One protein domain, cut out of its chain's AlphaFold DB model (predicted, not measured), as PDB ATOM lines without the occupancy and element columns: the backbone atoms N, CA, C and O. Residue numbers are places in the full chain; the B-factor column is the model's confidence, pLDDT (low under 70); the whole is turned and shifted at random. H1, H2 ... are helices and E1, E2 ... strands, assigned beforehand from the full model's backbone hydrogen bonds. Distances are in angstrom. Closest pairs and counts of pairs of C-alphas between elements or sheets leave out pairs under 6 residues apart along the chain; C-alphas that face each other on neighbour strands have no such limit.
ATOM      1  N   VAL A  19      21.896 -24.931   8.006       97.44
ATOM      2  CA  VAL A  19      21.764 -23.471   8.051       97.44
ATOM      3  C   VAL A  19      23.132 -22.801   8.103       97.44
ATOM      4  O   VAL A  19      24.096 -23.378   8.607       97.44
ATOM      5  N   GLY A  20      23.209 -21.582   7.568       96.94
ATOM      6  CA  GLY A  20      24.412 -20.759   7.634       96.94
ATOM      7  C   GLY A  20      24.661 -20.212   9.041       96.94
ATOM      8  O   GLY A  20      23.727 -19.841   9.752       96.94
ATOM      9  N   GLU A  21      25.926 -20.139   9.436       94.94
ATOM     10  CA  GLU A  21      26.369 -19.568  10.707       94.94
ATOM     11  C   GLU A  21      27.734 -18.897  10.549       94.94
ATOM     12  O   GLU A  21      28.583 -19.356   9.784       94.94
ATOM     13  N   SER A  22      27.945 -17.798  11.271       95.19
ATOM     14  CA  SER A  22      29.229 -17.106  11.321       95.19
ATOM     15  C   SER A  22      29.782 -17.074  12.736       95.19
ATOM     16  O   SER A  22      29.020 -16.918  13.685       95.19
ATOM     17  N   GLY A  23      31.104 -17.143  12.860       91.06
ATOM     18  CA  GLY A  23      31.821 -16.913  14.110       91.06
ATOM     19  C   GLY A  23      32.974 -15.941  13.893       91.06
ATOM     20  O   GLY A  23      33.554 -15.913  12.808       91.06
ATOM     21  N   THR A  24      33.303 -15.155  14.912       94.94
ATOM     22  CA  THR A  24      34.433 -14.217  14.880       94.94
ATOM     23  C   THR A  24      35.625 -14.844  15.598       94.94
ATOM     24  O   THR A  24      35.489 -15.312  16.728       94.94
ATOM     25  N   GLY A  25      36.776 -14.905  14.931       89.94
ATOM     26  CA  GLY A  25      38.025 -15.397  15.507       89.94
ATOM     27  C   GLY A  25      38.673 -14.390  16.462       89.94
ATOM     28  O   GLY A  25      38.269 -13.232  16.542       89.94
ATOM     29  N   LYS A  26      39.732 -14.819  17.160       92.06
ATOM     30  CA  LYS A  26      40.504 -13.956  18.078       92.06
ATOM     31  C   LYS A  26      41.146 -12.748  17.378       92.06
ATOM     32  O   LYS A  26      41.358 -11.730  18.017       92.06
ATOM     33  N   SER A  27      41.425 -12.861  16.078       92.75
ATOM     34  CA  SER A  27      41.942 -11.786  15.219       92.75
ATOM     35  C   SER A  27      40.878 -10.770  14.779       92.75
ATOM     36  O   SER A  27      41.208  -9.816  14.084       92.75
ATOM     37  N   GLY A  28      39.599 -10.979  15.113       93.25
ATOM     38  CA  GLY A  28      38.481 -10.182  14.594       93.25
ATOM     39  C   GLY A  28      37.972 -10.633  13.219       93.25
ATOM     40  O   GLY A  28      36.945 -10.141  12.752       93.25
ATOM     41  N   GLU A  29      38.632 -11.604  12.584       93.25
ATOM     42  CA  GLU A  29      38.209 -12.144  11.293       93.25
ATOM     43  C   GLU A  29      36.900 -12.942  11.420       93.25
ATOM     44  O   GLU A  29      36.732 -13.772  12.321       93.25
ATOM     45  N   LYS A  30      35.954 -12.707  10.502       93.31
ATOM     46  CA  LYS A  30      34.695 -13.457  10.432       93.31
ATOM     47  C   LYS A  30      34.859 -14.707   9.579       93.31
ATOM     48  O   LYS A  30      35.203 -14.647   8.404       93.31
ATOM     49  N   HIS A  31      34.488 -15.840  10.151       94.06
ATOM     50  CA  HIS A  31      34.440 -17.122   9.471       94.06
ATOM     51  C   HIS A  31      33.000 -17.581   9.268       94.06
ATOM     52  O   HIS A  31      32.141 -17.349  10.117       94.06
ATOM     53  N   HIS A  32      32.752 -18.284   8.164       96.75
ATOM     54  CA  HIS A  32      31.419 -18.715   7.755       96.75
ATOM     55  C   HIS A  32      31.330 -20.227   7.572       96.75
ATOM     56  O   HIS A  32      32.237 -20.865   7.026       96.75
ATOM     57  N   TYR A  33      30.199 -20.787   7.990       97.50
ATOM     58  CA  TYR A  33      29.986 -22.223   8.073       97.50
ATOM     59  C   TYR A  33      28.546 -22.624   7.763       97.50
ATOM     60  O   TYR A  33      27.625 -21.815   7.845       97.50
ATOM     61  N   TYR A  34      28.365 -23.911   7.483       98.12
ATOM     62  CA  TYR A  34      27.082 -24.597   7.518       98.12
ATOM     63  C   TYR A  34      27.023 -25.552   8.713       98.12
ATOM     64  O   TYR A  34      27.923 -26.374   8.918       98.12
ATOM     65  N   ILE A  35      25.934 -25.477   9.477       97.88
ATOM     66  CA  ILE A  35      25.644 -26.337  10.629       97.88
ATOM     67  C   ILE A  35      24.287 -27.025  10.445       97.88
ATOM     68  O   ILE A  35      23.333 -26.437   9.943       97.88
ATOM     69  N   CYS A  36      24.187 -28.294  10.847       98.19
ATOM     70  CA  CYS A  36      22.910 -29.008  10.888       98.19
ATOM     71  C   CYS A  36      21.943 -28.320  11.867       98.19
ATOM     72  O   CYS A  36      22.309 -28.060  13.012       98.19
ATOM     73  N   SER A  37      20.704 -28.064  11.442       97.75
ATOM     74  CA  SER A  37      19.690 -27.403  12.278       97.75
ATOM     75  C   SER A  37      19.341 -28.184  13.552       97.75
ATOM     76  O   SER A  37      19.125 -27.575  14.599       97.75
ATOM     77  N   THR A  38      19.329 -29.520  13.508       97.75
ATOM     78  CA  THR A  38      19.145 -30.369  14.699       97.75
ATOM     79  C   THR A  38      20.308 -30.200  15.668       97.75
ATOM     80  O   THR A  38      20.085 -29.870  16.828       97.75
ATOM     81  N   LYS A  39      21.553 -30.284  15.176       96.94
ATOM     82  CA  LYS A  39      22.751 -30.056  16.000       96.94
ATOM     83  C   LYS A  39      22.793 -28.654  16.607       96.94
ATOM     84  O   LYS A  39      23.218 -28.496  17.746       96.94
ATOM     85  N   LYS A  40      22.388 -27.642  15.832       96.06
ATOM     86  CA  LYS A  40      22.348 -26.245  16.275       96.06
ATOM     87  C   LYS A  40      21.370 -26.054  17.434       96.06
ATOM     88  O   LYS A  40      21.696 -25.344  18.373       96.06
ATOM     89  N   ARG A  41      20.194 -26.691  17.369       96.06
ATOM     90  CA  ARG A  41      19.193 -26.654  18.444       96.06
ATOM     91  C   ARG A  41      19.636 -27.460  19.663       96.06
ATOM     92  O   ARG A  41      19.556 -26.962  20.779       96.06
ATOM     93  N   LYS A  42      20.115 -28.688  19.450       95.25
ATOM     94  CA  LYS A  42      20.565 -29.587  20.513       95.25
ATOM     95  C   LYS A  42      21.750 -30.423  20.044       95.25
ATOM     96  O   LYS A  42      21.644 -31.284  19.174       95.25
ATOM     97  N   ARG A  43      22.914 -30.162  20.645       90.38
ATOM     98  CA  ARG A  43      24.206 -30.686  20.176       90.38
ATOM     99  C   ARG A  43      24.304 -32.216  20.218       90.38
ATOM    100  O   ARG A  43      25.020 -32.775  19.393       90.38
ATOM    101  N   SER A  44      23.596 -32.861  21.148       93.69
ATOM    102  CA  SER A  44      23.548 -34.321  21.322       93.69
ATOM    103  C   SER A  44      22.764 -35.048  20.230       93.69
ATOM    104  O   SER A  44      22.991 -36.229  20.005       93.69
ATOM    105  N   ASP A  45      21.853 -34.356  19.545       95.81
ATOM    106  CA  ASP A  45      20.861 -35.004  18.680       95.81
ATOM    107  C   ASP A  45      21.392 -35.223  17.255       95.81
ATOM    108  O   ASP A  45      20.763 -35.881  16.432       95.81
ATOM    109  N   CYS A  46      22.565 -34.667  16.935       97.56
ATOM    110  CA  CYS A  46      23.248 -34.936  15.678       97.56
ATOM    111  C   CYS A  46      24.763 -34.720  15.794       97.56
ATOM    112  O   CYS A  46      25.256 -33.632  16.109       97.56
ATOM    113  N   ASN A  47      25.526 -35.748  15.422       96.25
ATOM    114  CA  ASN A  47      26.986 -35.741  15.523       96.25
ATOM    115  C   ASN A  47      27.695 -35.105  14.316       96.25
ATOM    116  O   ASN A  47      28.911 -34.907  14.357       96.25
ATOM    117  N   LYS A  48      26.960 -34.679  13.277       96.88
ATOM    118  CA  LYS A  48      27.530 -34.055  12.070       96.88
ATOM    119  C   LYS A  48      28.434 -32.867  12.416       96.88
ATOM    120  O   LYS A  48      28.039 -31.957  13.143       96.88
ATOM    121  N   LYS A  49      29.669 -32.848  11.913       96.31
ATOM    122  CA  LYS A  49      30.589 -31.714  12.113       96.31
ATOM    123  C   LYS A  49      30.131 -30.488  11.313       96.31
ATOM    124  O   LYS A  49      29.546 -30.627  10.241       96.31
ATOM    125  N   ILE A  50      30.401 -29.303  11.858       95.88
ATOM    126  CA  ILE A  50      30.201 -28.021  11.172       95.88
ATOM    127  C   ILE A  50      31.148 -27.977   9.963       95.88
ATOM    128  O   ILE A  50      32.282 -28.445  10.060       95.88
ATOM    129  N   VAL A  51      30.689 -27.442   8.832       97.25
ATOM    130  CA  VAL A  51      31.434 -27.445   7.563       97.25
ATOM    131  C   VAL A  51      31.744 -26.013   7.136       97.25
ATOM    132  O   VAL A  51      30.875 -25.150   7.223       97.25
ATOM    133  N   ARG A  52      32.970 -25.739   6.673       97.12
ATOM    134  CA  ARG A  52      33.366 -24.420   6.142       97.12
ATOM    135  C   ARG A  52      32.520 -24.066   4.917       97.12
ATOM    136  O   ARG A  52      32.402 -24.880   4.002       97.12
ATOM    137  N   LYS A  53      31.959 -22.850   4.898       97.38
ATOM    138  CA  LYS A  53      31.094 -22.358   3.812       97.38
ATOM    139  C   LYS A  53      31.797 -22.432   2.461       97.38
ATOM    140  O   LYS A  53      31.253 -23.012   1.535       97.38
ATOM    141  N   GLU A  54      32.993 -21.858   2.380       96.94
ATOM    142  CA  GLU A  54      33.755 -21.743   1.135       96.94
ATOM    143  C   GLU A  54      34.066 -23.107   0.523       96.94
ATOM    144  O   GLU A  54      33.730 -23.349  -0.628       96.94
ATOM    145  N   TRP A  55      34.619 -24.029   1.315       97.62
ATOM    146  CA  TRP A  55      34.910 -25.384   0.846       97.62
ATOM    147  C   TRP A  55      33.663 -26.078   0.286       97.62
ATOM    148  O   TRP A  55      33.711 -26.658  -0.796       97.62
ATOM    149  N   LEU A  56      32.539 -25.994   1.004       97.69
ATOM    150  CA  LEU A  56      31.317 -26.679   0.602       97.69
ATOM    151  C   LEU A  56      30.675 -26.052  -0.641       97.69
ATOM    152  O   LEU A  56      30.223 -26.773  -1.524       97.69
ATOM    153  N   GLU A  57      30.630 -24.723  -0.719       98.06
ATOM    154  CA  GLU A  57      30.093 -24.029  -1.892       98.06
ATOM    155  C   GLU A  57      30.973 -24.252  -3.122       98.06
ATOM    156  O   GLU A  57      30.438 -24.564  -4.183       98.06
ATOM    157  N   ASN A  58      32.299 -24.187  -2.977       98.19
ATOM    158  CA  ASN A  58      33.229 -24.465  -4.071       98.19
ATOM    159  C   ASN A  58      33.098 -25.908  -4.559       98.19
ATOM    160  O   ASN A  58      33.091 -26.135  -5.765       98.19
ATOM    161  N   LEU A  59      32.932 -26.876  -3.652       98.19
ATOM    162  CA  LEU A  59      32.653 -28.259  -4.033       98.19
ATOM    163  C   LEU A  59      31.385 -28.342  -4.892       98.19
ATOM    164  O   LEU A  59      31.440 -28.857  -6.003       98.19
ATOM    165  N   VAL A  60      30.262 -27.789  -4.424       97.81
ATOM    166  CA  VAL A  60      28.993 -27.834  -5.171       97.81
ATOM    167  C   VAL A  60      29.114 -27.142  -6.529       97.81
ATOM    168  O   VAL A  60      28.647 -27.688  -7.527       97.81
ATOM    169  N   VAL A  61      29.750 -25.971  -6.597       97.62
ATOM    170  CA  VAL A  61      29.961 -25.239  -7.854       97.62
ATOM    171  C   VAL A  61      30.812 -26.059  -8.820       97.62
ATOM    172  O   VAL A  61      30.413 -26.245  -9.968       97.62
ATOM    173  N   ASN A  62      31.937 -26.601  -8.356       98.19
ATOM    174  CA  ASN A  62      32.848 -27.374  -9.195       98.19
ATOM    175  C   ASN A  62      32.175 -28.635  -9.747       98.19
ATOM    176  O   ASN A  62      32.280 -28.908 -10.938       98.19
ATOM    177  N   GLU A  63      31.442 -29.373  -8.914       98.00
ATOM    178  CA  GLU A  63      30.706 -30.561  -9.360       98.00
ATOM    179  C   GLU A  63      29.555 -30.197 -10.310       98.00
ATOM    180  O   GLU A  63      29.323 -30.887 -11.303       98.00
ATOM    181  N   THR A  64      28.882 -29.064 -10.086       97.44
ATOM    182  CA  THR A  64      27.851 -28.555 -11.007       97.44
ATOM    183  C   THR A  64      28.449 -28.227 -12.373       97.44
ATOM    184  O   THR A  64      27.873 -28.594 -13.396       97.44
ATOM    185  N   ILE A  65      29.624 -27.591 -12.412       97.44
ATOM    186  CA  ILE A  65      30.324 -27.307 -13.669       97.44
ATOM    187  C   ILE A  65      30.676 -28.614 -14.377       97.44
ATOM    188  O   ILE A  65      30.315 -28.788 -15.538       97.44
ATOM    189  N   LYS A  66      31.318 -29.554 -13.676       97.88
ATOM    190  CA  LYS A  66      31.785 -30.823 -14.253       97.88
ATOM    191  C   LYS A  66      30.659 -31.704 -14.790       97.88
ATOM    192  O   LYS A  66      30.841 -32.347 -15.817       97.88
ATOM    193  N   HIS A  67      29.522 -31.761 -14.100       96.50
ATOM    194  CA  HIS A  67      28.490 -32.762 -14.387       96.50
ATOM    195  C   HIS A  67      27.228 -32.204 -15.040       96.50
ATOM    196  O   HIS A  67      26.548 -32.942 -15.750       96.50
ATOM    197  N   ILE A  68      26.895 -30.933 -14.803       95.69
ATOM    198  CA  ILE A  68      25.621 -30.338 -15.235       95.69
ATOM    199  C   ILE A  68      25.837 -29.281 -16.313       95.69
ATOM    200  O   ILE A  68      25.131 -29.286 -17.316       95.69
ATOM    201  N   LEU A  69      26.819 -28.393 -16.150       96.31
ATOM    202  CA  LEU A  69      27.081 -27.303 -17.102       96.31
ATOM    203  C   LEU A  69      27.969 -27.749 -18.274       96.31
ATOM    204  O   LEU A  69      28.830 -27.004 -18.733       96.31
ATOM    205  N   GLN A  70      27.756 -28.975 -18.747       97.75
ATOM    206  CA  GLN A  70      28.402 -29.520 -19.938       97.75
ATOM    207  C   GLN A  70      27.526 -29.259 -21.175       97.75
ATOM    208  O   GLN A  70      26.298 -29.282 -21.047       97.75
ATOM    209  N   PRO A  71      28.101 -29.010 -22.370       97.25
ATOM    210  CA  PRO A  71      27.331 -28.613 -23.552       97.25
ATOM    211  C   PRO A  71      26.172 -29.557 -23.903       97.25
ATOM    212  O   PRO A  71      25.073 -29.097 -24.207       97.25
ATOM    213  N   ASP A  72      26.383 -30.870 -23.799       97.19
ATOM    214  CA  ASP A  72      25.369 -31.896 -24.060       97.19
ATOM    215  C   ASP A  72      24.220 -31.846 -23.039       97.19
ATOM    216  O   ASP A  72      23.045 -31.933 -23.403       97.19
ATOM    217  N   LYS A  73      24.547 -31.657 -21.758       97.44
ATOM    218  CA  LYS A  73      23.573 -31.566 -20.663       97.44
ATOM    219  C   LYS A  73      22.770 -30.276 -20.734       97.44
ATOM    220  O   LYS A  73      21.553 -30.312 -20.575       97.44
ATOM    221  N   VAL A  74      23.422 -29.154 -21.029       96.56
ATOM    222  CA  VAL A  74      22.753 -27.861 -21.214       96.56
ATOM    223  C   VAL A  74      21.808 -27.919 -22.415       96.56
ATOM    224  O   VAL A  74      20.653 -27.515 -22.290       96.56
ATOM    225  N   ALA A  75      22.245 -28.489 -23.543       97.31
ATOM    226  CA  ALA A  75      21.390 -28.685 -24.712       97.31
ATOM    227  C   ALA A  75      20.186 -29.587 -24.400       97.31
ATOM    228  O   ALA A  75      19.060 -29.283 -24.801       97.31
ATOM    229  N   LEU A  76      20.398 -30.662 -23.635       97.31
ATOM    230  CA  LEU A  76      19.320 -31.538 -23.182       97.31
ATOM    231  C   LEU A  76      18.310 -30.785 -22.309       97.31
ATOM    232  O   LEU A  76      17.110 -30.882 -22.557       97.31
ATOM    233  N   ILE A  77      18.770 -30.017 -21.318       96.44
ATOM    234  CA  ILE A  77      17.895 -29.217 -20.449       96.44
ATOM    235  C   ILE A  77      17.091 -28.219 -21.289       96.44
ATOM    236  O   ILE A  77      15.868 -28.181 -21.170       96.44
ATOM    237  N   ALA A  78      17.745 -27.477 -22.187       96.69
ATOM    238  CA  ALA A  78      17.088 -26.506 -23.061       96.69
ATOM    239  C   ALA A  78      16.012 -27.158 -23.943       96.69
ATOM    240  O   ALA A  78      14.893 -26.650 -24.031       96.69
ATOM    241  N   LYS A  79      16.313 -28.322 -24.530       97.44
ATOM    242  CA  LYS A  79      15.345 -29.103 -25.309       97.44
ATOM    243  C   LYS A  79      14.130 -29.488 -24.464       97.44
ATOM    244  O   LYS A  79      12.999 -29.290 -24.898       97.44
ATOM    245  N   ARG A  80      14.344 -30.003 -23.249       97.19
ATOM    246  CA  ARG A  80      13.248 -30.396 -22.348       97.19
ATOM    247  C   ARG A  80      12.410 -29.199 -21.906       97.19
ATOM    248  O   ARG A  80      11.192 -29.324 -21.847       97.19
ATOM    249  N   CYS A  81      13.028 -28.046 -21.653       96.31
ATOM    250  CA  CYS A  81      12.306 -26.805 -21.383       96.31
ATOM    251  C   CYS A  81      11.418 -26.404 -22.568       96.31
ATOM    252  O   CYS A  81      10.236 -26.153 -22.369       96.31
ATOM    253  N   ALA A  82      11.950 -26.422 -23.794       95.94
ATOM    254  CA  ALA A  82      11.176 -26.098 -24.991       95.94
ATOM    255  C   ALA A  82       9.994 -27.064 -25.206       95.94
ATOM    256  O   ALA A  82       8.886 -26.624 -25.502       95.94
ATOM    257  N   GLU A  83      10.202 -28.369 -24.999       95.94
ATOM    258  CA  GLU A  83       9.138 -29.380 -25.067       95.94
ATOM    259  C   GLU A  83       8.033 -29.142 -24.028       95.94
ATOM    260  O   GLU A  83       6.853 -29.301 -24.341       95.94
ATOM    261  N   LEU A  84       8.396 -28.775 -22.794       94.94
ATOM    262  CA  LEU A  84       7.430 -28.465 -21.736       94.94
ATOM    263  C   LEU A  84       6.636 -27.199 -22.068       94.94
ATOM    264  O   LEU A  84       5.409 -27.236 -22.028       94.94
ATOM    265  N   SER A  85       7.308 -26.127 -22.490       92.81
ATOM    266  CA  SER A  85       6.641 -24.882 -22.886       92.81
ATOM    267  C   SER A  85       5.714 -25.071 -24.091       92.81
ATOM    268  O   SER A  85       4.632 -24.494 -24.133       92.81
ATOM    269  N   ALA A  86       6.095 -25.908 -25.060       92.69
ATOM    270  CA  ALA A  86       5.237 -26.226 -26.198       92.69
ATOM    271  C   ALA A  86       3.959 -26.967 -25.769       92.69
ATOM    272  O   ALA A  86       2.876 -26.630 -26.245       92.69
ATOM    273  N   LYS A  87       4.072 -27.932 -24.844       89.94
ATOM    274  CA  LYS A  87       2.921 -28.666 -24.289       89.94
ATOM    275  C   LYS A  87       1.989 -27.768 -23.486       89.94
ATOM    276  O   LYS A  87       0.776 -27.874 -23.623       89.94
ATOM    277  N   GLU A  88       2.542 -26.888 -22.657       87.88
ATOM    278  CA  GLU A  88       1.750 -25.918 -21.900       87.88
ATOM    279  C   GLU A  88       1.013 -24.964 -22.842       87.88
ATOM    280  O   GLU A  88      -0.173 -24.707 -22.654       87.88
ATOM    281  N   ASN A  89       1.673 -24.491 -23.902       82.31
ATOM    282  CA  ASN A  89       1.028 -23.650 -24.906       82.31
ATOM    283  C   ASN A  89      -0.098 -24.383 -25.638       82.31
ATOM    284  O   ASN A  89      -1.187 -23.829 -25.741       82.31
ATOM    285  N   SER A  90       0.107 -25.621 -26.097       78.38
ATOM    286  CA  SER A  90      -0.957 -26.376 -26.774       78.38
ATOM    287  C   SER A  90      -2.148 -26.652 -25.853       78.38
ATOM    288  O   SER A  90      -3.289 -26.467 -26.263       78.38
ATOM    289  N   GLN A  91      -1.895 -27.011 -24.589       74.31
ATOM    290  CA  GLN A  91      -2.949 -27.194 -23.583       74.31
ATOM    291  C   GLN A  91      -3.698 -25.888 -23.303       74.31
ATOM    292  O   GLN A  91      -4.922 -25.879 -23.202       74.31
ATOM    293  N   ASN A  92      -2.984 -24.766 -23.215       73.31
ATOM    294  CA  ASN A  92      -3.602 -23.456 -23.038       73.31
ATOM    295  C   ASN A  92      -4.450 -23.051 -24.250       73.31
ATOM    296  O   ASN A  92      -5.527 -22.492 -24.059       73.31
ATOM    297  N   GLU A  93      -4.008 -23.342 -25.477       71.94
ATOM    298  CA  GLU A  93      -4.825 -23.133 -26.677       71.94
ATOM    299  C   GLU A  93      -6.088 -24.010 -26.645       71.94
ATOM    300  O   GLU A  93      -7.184 -23.487 -26.819       71.94
ATOM    301  N   GLU A  94      -5.988 -25.303 -26.320       69.69
ATOM    302  CA  GLU A  94      -7.153 -26.196 -26.178       69.69
ATOM    303  C   GLU A  94      -8.159 -25.689 -25.126       69.69
ATOM    304  O   GLU A  94      -9.371 -25.687 -25.362       69.69
ATOM    305  N   LEU A  95      -7.675 -25.168 -23.994       69.69
ATOM    306  CA  LEU A  95      -8.509 -24.564 -22.950       69.69
ATOM    307  C   LEU A  95      -9.221 -23.275 -23.404       69.69
ATOM    308  O   LEU A  95     -10.276 -22.956 -22.854       69.69
ATOM    309  N   LYS A  96      -8.694 -22.527 -24.389       66.94
ATOM    310  CA  LYS A  96      -9.380 -21.337 -24.940       66.94
ATOM    311  C   LYS A  96     -10.643 -21.706 -25.711       66.94
ATOM    312  O   LYS A  96     -11.592 -20.922 -25.712       66.94
ATOM    313  N   TYR A  97     -10.641 -22.866 -26.365       67.62
ATOM    314  CA  TYR A  97     -11.762 -23.346 -27.174       67.62
ATOM    315  C   TYR A  97     -12.788 -24.141 -26.364       67.62
ATOM    316  O   TYR A  97     -13.917 -24.324 -26.822       67.62
TER     317      TYR A  97
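AT A GLANCE: This is residues 19 to 97 of the 107 residues of the protein "Zn_ribbon_recom domain-containing protein" of bacterium 1XD42-8 (UniProt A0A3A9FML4). A small head, made of the two-stranded hairpin E1 and E2, the short helix H1 and a long looping link, leads into an arm of two helices, H2 and then the long H3, which make a corner at their tight link. Residues 78 to 97 of H3 stick out far from the head. The printed part has 79 residues, with two named strands and three named helices that follow along the chain as E1, E2, H1, H2, H3; the sheet E1 - E2 is antiparallel, and the class is mixed, helices and strands. It is extended, with a radius of gyration of the C-alphas of 21.9 A and spans of 67 by 30 by 25 A, the arm making much of the length.

HOW THE PARTS SIT: Start at E1, residues 19 to 24, and its antiparallel neighbour E2, residues 30 to 36, at 147 degrees; look for N 21 and O 33, 2.9 A apart, and N 33 and O 21, 2.8 A, within hydrogen-bond range. Next comes H1, residues 37 to 41; its closest C-alpha to E1 is Ser 37, 6.1 A from that of Val 19. Residues 51 to 52 pair antiparallel with residues 33 to 34 of E2. At H2, residues 53 to 67, the closest C-alphas to E2 are those of Lys 53 and Tyr 33, 4.4 A apart. H3, residues 71 to 97, is apart from E1, E2 and H1, and only just apart from H2, closest 8.1 A. Every O i to N i+4 pair is within hydrogen-bond range in H1 and H2; in H3, 22 of 23 are.

IN THESE COORDINATES: Find C-alpha 19 at (21.764, -23.471, 8.051), where E1 begins its 17.1 A; E2 covers 19.5 A and H1 6.2 A. H2 runs 21.1 A from C-alpha 53 at (31.094, -22.358, 3.812), and H3 runs 39.6 A to C-alpha 97 at (-11.762, -23.346, -27.174).

THE WHOLE: The two C-alphas farthest apart, Lys 26 and Tyr 97, are 69.8 A apart. The printed part has no cut, and the link from H1 to H2, 11 residues, is long. Mean pLDDT of the printed part is 93.3; residues 94 to 97 are under 70.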